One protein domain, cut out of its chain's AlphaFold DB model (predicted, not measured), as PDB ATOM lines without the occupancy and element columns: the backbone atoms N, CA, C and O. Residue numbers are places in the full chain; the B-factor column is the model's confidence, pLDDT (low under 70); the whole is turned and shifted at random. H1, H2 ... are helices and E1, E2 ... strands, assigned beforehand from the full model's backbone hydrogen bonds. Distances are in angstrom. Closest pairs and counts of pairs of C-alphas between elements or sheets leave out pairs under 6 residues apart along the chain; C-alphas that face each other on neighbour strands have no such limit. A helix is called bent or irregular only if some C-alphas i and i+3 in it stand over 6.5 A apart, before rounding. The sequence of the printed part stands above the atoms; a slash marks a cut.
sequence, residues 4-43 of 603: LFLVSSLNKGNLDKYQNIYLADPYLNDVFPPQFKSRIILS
ATOM      1  N   LEU A   4       9.036   0.246 -25.579       91.00
ATOM      2  CA  LEU A   4       8.507  -1.075 -25.230       91.00
ATOM      3  C   LEU A   4       8.060  -1.067 -23.767       91.00
ATOM      4  O   LEU A   4       8.883  -0.816 -22.892       91.00
ATOM      5  N   PHE A   5       6.787  -1.345 -23.503       93.06
ATOM      6  CA  PHE A   5       6.242  -1.470 -22.155       93.06
ATOM      7  C   PHE A   5       6.320  -2.924 -21.702       93.06
ATOM      8  O   PHE A   5       5.635  -3.790 -22.246       93.06
ATOM      9  N   LEU A   6       7.179  -3.185 -20.720       92.56
ATOM     10  CA  LEU A   6       7.426  -4.516 -20.184       92.56
ATOM     11  C   LEU A   6       6.807  -4.669 -18.804       92.56
ATOM     12  O   LEU A   6       7.056  -3.867 -17.902       92.56
ATOM     13  N   VAL A   7       6.047  -5.747 -18.646       92.69
ATOM     14  CA  VAL A   7       5.424  -6.141 -17.379       92.69
ATOM     15  C   VAL A   7       6.113  -7.347 -16.735       92.69
ATOM     16  O   VAL A   7       5.868  -7.634 -15.567       92.69
ATOM     17  N   SER A   8       6.996  -8.040 -17.459       91.12
ATOM     18  CA  SER A   8       7.777  -9.162 -16.936       91.12
ATOM     19  C   SER A   8       9.129  -9.328 -17.646       91.12
ATOM     20  O   SER A   8       9.398  -8.673 -18.655       91.12
ATOM     21  N   SER A   9       9.994 -10.209 -17.129       84.88
ATOM     22  CA  SER A   9      11.261 -10.580 -17.771       84.88
ATOM     23  C   SER A   9      11.135 -11.719 -18.797       84.88
ATOM     24  O   SER A   9      12.074 -11.934 -19.570       84.88
ATOM     25  N   LEU A  10       9.981 -12.403 -18.843       80.69
ATOM     26  CA  LEU A  10       9.725 -13.577 -19.687       80.69
ATOM     27  C   LEU A  10       9.805 -13.251 -21.178       80.69
ATOM     28  O   LEU A  10      10.204 -14.095 -21.979       80.69
ATOM     29  N   ASN A  11       9.462 -12.022 -21.555       66.31
ATOM     30  CA  ASN A  11       9.388 -11.636 -22.947       66.31
ATOM     31  C   ASN A  11      10.165 -10.355 -23.245       66.31
ATOM     32  O   ASN A  11       9.661  -9.240 -23.127       66.31
ATOM     33  N   LYS A  12      11.403 -10.538 -23.699       65.94
ATOM     34  CA  LYS A  12      12.286  -9.438 -24.093       65.94
ATOM     35  C   LYS A  12      12.166  -9.092 -25.586       65.94
ATOM     36  O   LYS A  12      12.548  -7.997 -25.971       65.94
ATOM     37  N   GLY A  13      11.593  -9.955 -26.436       65.12
ATOM     38  CA  GLY A  13      11.589  -9.747 -27.893       65.12
ATOM     39  C   GLY A  13      12.974  -9.360 -28.450       65.12
ATOM     40  O   GLY A  13      14.004  -9.589 -27.815       65.12
ATOM     41  N   ASN A  14      13.016  -8.731 -29.628       74.06
ATOM     42  CA  ASN A  14      14.233  -8.058 -30.092       74.06
ATOM     43  C   ASN A  14      14.315  -6.658 -29.454       74.06
ATOM     44  O   ASN A  14      13.815  -5.690 -30.029       74.06
ATOM     45  N   LEU A  15      14.898  -6.560 -28.252       82.44
ATOM     46  CA  LEU A  15      15.051  -5.297 -27.509       82.44
ATOM     47  C   LEU A  15      15.802  -4.218 -28.301       82.44
ATOM     48  O   LEU A  15      15.570  -3.030 -28.078       82.44
ATOM     49  N   ASP A  16      16.655  -4.610 -29.251       83.44
ATOM     50  CA  ASP A  16      17.465  -3.674 -30.029       83.44
ATOM     51  C   ASP A  16      16.616  -2.758 -30.916       83.44
ATOM     52  O   ASP A  16      17.044  -1.640 -31.212       83.44
ATOM     53  N   LYS A  17      15.383  -3.172 -31.264       84.75
ATOM     54  CA  LYS A  17      14.442  -2.366 -32.062       84.75
ATOM     55  C   LYS A  17      13.870  -1.157 -31.311       84.75
ATOM     56  O   LYS A  17      13.245  -0.301 -31.932       84.75
ATOM     57  N   TYR A  18      14.063  -1.079 -29.993       84.81
ATOM     58  CA  TYR A  18      13.511  -0.018 -29.156       84.81
ATOM     59  C   TYR A  18      14.605   0.893 -28.598       84.81
ATOM     60  O   TYR A  18      15.565   0.447 -27.966       84.81
ATOM     61  N   GLN A  19      14.417   2.200 -28.794       86.00
ATOM     62  CA  GLN A  19      15.305   3.223 -28.240       86.00
ATOM     63  C   GLN A  19      15.196   3.306 -26.712       86.00
ATOM     64  O   GLN A  19      16.220   3.395 -26.045       86.00
ATOM     65  N   ASN A  20      13.973   3.226 -26.175       91.31
ATOM     66  CA  ASN A  20      13.695   3.235 -24.740       91.31
ATOM     67  C   ASN A  20      12.779   2.064 -24.361       91.31
ATOM     68  O   ASN A  20      11.906   1.659 -25.138       91.31
ATOM     69  N   ILE A  21      12.952   1.565 -23.141       92.75
ATOM     70  CA  ILE A  21      12.200   0.449 -22.567       92.75
ATOM     71  C   ILE A  21      11.569   0.936 -21.263       92.75
ATOM     72  O   ILE A  21      12.277   1.341 -20.346       92.75
ATOM     73  N   TYR A  22      10.243   0.902 -21.181       94.19
ATOM     74  CA  TYR A  22       9.500   1.242 -19.976       94.19
ATOM     75  C   TYR A  22       9.245  -0.023 -19.152       94.19
ATOM     76  O   TYR A  22       8.548  -0.931 -19.605       94.19
ATOM     77  N   LEU A  23       9.793  -0.085 -17.941       94.44
ATOM     78  CA  LEU A  23       9.565  -1.186 -17.008       94.44
ATOM     79  C   LEU A  23       8.402  -0.831 -16.081       94.44
ATOM     80  O   LEU A  23       8.504   0.094 -15.273       94.44
ATOM     81  N   ALA A  24       7.296  -1.564 -16.205       92.88
ATOM     82  CA  ALA A  24       6.074  -1.306 -15.447       92.88
ATOM     83  C   ALA A  24       6.232  -1.602 -13.946       92.88
ATOM     84  O   ALA A  24       5.617  -0.930 -13.118       92.88
ATOM     85  N   ASP A  25       7.097  -2.558 -13.605       89.50
ATOM     86  CA  ASP A  25       7.443  -2.920 -12.232       89.50
ATOM     87  C   ASP A  25       8.924  -2.590 -11.949       89.50
ATOM     88  O   ASP A  25       9.800  -3.049 -12.698       89.50
ATOM     89  N   PRO A  26       9.232  -1.822 -10.880       88.88
ATOM     90  CA  PRO A  26      10.598  -1.512 -10.470       88.88
ATOM     91  C   PRO A  26      11.529  -2.723 -10.333       88.88
ATOM     92  O   PRO A  26      12.716  -2.617 -10.644       88.88
ATOM     93  N   TYR A  27      11.010  -3.875  -9.892       88.62
ATOM     94  CA  TYR A  27      11.801  -5.095  -9.710       88.62
ATOM     95  C   TYR A  27      12.463  -5.568 -11.007       88.62
ATOM     96  O   TYR A  27      13.571  -6.106 -10.978       88.62
ATOM     97  N   LEU A  28      11.831  -5.329 -12.161       89.06
ATOM     98  CA  LEU A  28      12.356  -5.792 -13.444       89.06
ATOM     99  C   LEU A  28      13.746  -5.235 -13.741       89.06
ATOM    100  O   LEU A  28      14.514  -5.900 -14.428       89.06
ATOM    101  N   ASN A  29      14.103  -4.071 -13.191       89.38
ATOM    102  CA  ASN A  29      15.423  -3.462 -13.357       89.38
ATOM    103  C   ASN A  29      16.570  -4.304 -12.762       89.38
ATOM    104  O   ASN A  29      17.715  -4.204 -13.220       89.38
ATOM    105  N   ASP A  30      16.283  -5.144 -11.765       85.44
ATOM    106  CA  ASP A  30      17.280  -6.023 -11.143       85.44
ATOM    107  C   ASP A  30      17.602  -7.229 -12.022       85.44
ATOM    108  O   ASP A  30      18.749  -7.668 -12.092       85.44
ATOM    109  N   VAL A  31      16.586  -7.747 -12.712       84.50
ATOM    110  CA  VAL A  31      16.691  -8.907 -13.610       84.50
ATOM    111  C   VAL A  31      16.902  -8.496 -15.074       84.50
ATOM    112  O   VAL A  31      17.022  -9.349 -15.966       84.50
ATOM    113  N   PHE A  32      16.959  -7.188 -15.347       85.12
ATOM    114  CA  PHE A  32      17.181  -6.660 -16.687       85.12
ATOM    115  C   PHE A  32      18.664  -6.713 -17.082       85.12
ATOM    116  O   PHE A  32      19.528  -6.374 -16.267       85.12
ATOM    117  N   PRO A  33      18.995  -7.089 -18.334       85.56
ATOM    118  CA  PRO A  33      20.386  -7.190 -18.758       85.56
ATOM    119  C   PRO A  33      21.130  -5.837 -18.686       85.56
ATOM    120  O   PRO A  33      20.582  -4.824 -19.139       85.56
ATOM    121  N   PRO A  34      22.380  -5.796 -18.174       86.88
ATOM    122  CA  PRO A  34      23.133  -4.554 -17.971       86.88
ATOM    123  C   PRO A  34      23.275  -3.673 -19.218       86.88
ATOM    124  O   PRO A  34      23.214  -2.450 -19.110       86.88
ATOM    125  N   GLN A  35      23.415  -4.278 -20.401       88.50
ATOM    126  CA  GLN A  35      23.635  -3.566 -21.663       88.50
ATOM    127  C   GLN A  35      22.467  -2.661 -22.082       88.50
ATOM    128  O   GLN A  35      22.659  -1.749 -22.879       88.50
ATOM    129  N   PHE A  36      21.268  -2.881 -21.532       88.81
ATOM    130  CA  PHE A  36      20.087  -2.072 -21.833       88.81
ATOM    131  C   PHE A  36      19.767  -1.039 -20.748       88.81
ATOM    132  O   PHE A  36      18.826  -0.270 -20.921       88.81
ATOM    133  N   LYS A  37      20.532  -0.974 -19.644       89.56
ATOM    134  CA  LYS A  37      20.190  -0.111 -18.497       89.56
ATOM    135  C   LYS A  37      20.121   1.378 -18.830       89.56
ATOM    136  O   LYS A  37      19.276   2.070 -18.277       89.56
ATOM    137  N   SER A  38      20.930   1.861 -19.772       91.62
ATOM    138  CA  SER A  38      20.886   3.258 -20.232       91.62
ATOM    139  C   SER A  38      19.607   3.626 -20.998       91.62
ATOM    140  O   SER A  38      19.340   4.807 -21.191       91.62
ATOM    141  N   ARG A  39      18.817   2.631 -21.427       92.12
ATOM    142  CA  ARG A  39      17.548   2.796 -22.156       92.12
ATOM    143  C   ARG A  39      16.312   2.627 -21.263       92.12
ATOM    144  O   ARG A  39      15.191   2.720 -21.763       92.12
ATOM    145  N   ILE A  40      16.492   2.310 -19.979       93.94
ATOM    146  CA  ILE A  40      15.390   1.979 -19.070       93.94
ATOM    147  C   ILE A  40      14.724   3.251 -18.546       93.94
ATOM    148  O   ILE A  40      15.372   4.129 -17.981       93.94
ATOM    149  N   ILE A  41      13.400   3.286 -18.655       94.00
ATOM    150  CA  ILE A  41      12.522   4.190 -17.918       94.00
ATOM    151  C   ILE A  41      11.787   3.337 -16.887       94.00
ATOM    152  O   ILE A  41      11.082   2.393 -17.244       94.00
ATOM    153  N   LEU A  42      11.977   3.643 -15.606       93.12
ATOM    154  CA  LEU A  42      11.400   2.868 -14.513       93.12
ATOM    155  C   LEU A  42      10.081   3.488 -14.047       93.12
ATOM    156  O   LEU A  42      10.013   4.688 -13.782       93.12
ATOM    157  N   SER A  43       9.047   2.664 -13.904       92.88
ATOM    158  CA  SER A  43       7.825   3.055 -13.207       92.88
ATOM    159  C   SER A  43       8.081   3.271 -11.708       92.88
ATOM    160  O   SER A  43       9.020   2.732 -11.135       92.88
TER     161      SER A  43
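What this domain is: This is residues 4 to 43 of the 603 residues of an uncharacterized protein of Candidatus Gottesmanbacteria bacterium GW2011_GWC2_39_8 (UniProt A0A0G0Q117). A small wall of three short parallel strands has a long loop, residues 7 to 20, and two short helices to one side. The 40 printed residues run E1 E2 H1 H2 E3, with sheet order E1 E2 E3; the class is mixed, with 19 residues in named elements, under half. It is compact, radius of gyration of the C-alphas 8.8 A, spanning 22 by 19 by 15 A.

How they stand to each other: E1, residues 4 to 6, is parallel to E2, residues 21 to 23, with N 6 and O 22 2.9 A apart. E2, H1 of residues 28 to 31, H2 of residues 34 to 39 and E3 of residues 40 to 42 make a strand-helix-strand unit, parallel neighbour strands joined through helices, with a right-handed crossover. N 41 and O 21 are 2.8 A apart. H1 and H2 only graze the sheet. H1 is too short for an O i to N i+4 pair; H2 has 0 of 2 within hydrogen-bond range, and 2 of 3 O i to N i+3 pairs.

Where its parts are: E1 begins at C-alpha 4 (8.507, -1.075, -25.230) and spans 6.2 A, E2 6.4 A, H1 5.3 A. H2, 10.1 A, is irregular: C-alphas 35 and 38 are 7.5 A apart. E3, 6.1 A, ends at C-alpha 42 (11.400, 2.868, -14.513).

The domain as a whole: The farthest C-alphas, Lys 17 and Tyr 27, are 22.7 A apart. The printed part has no cut; E1 to E2 is a long link. Residues 11 to 13 have pLDDT under 70.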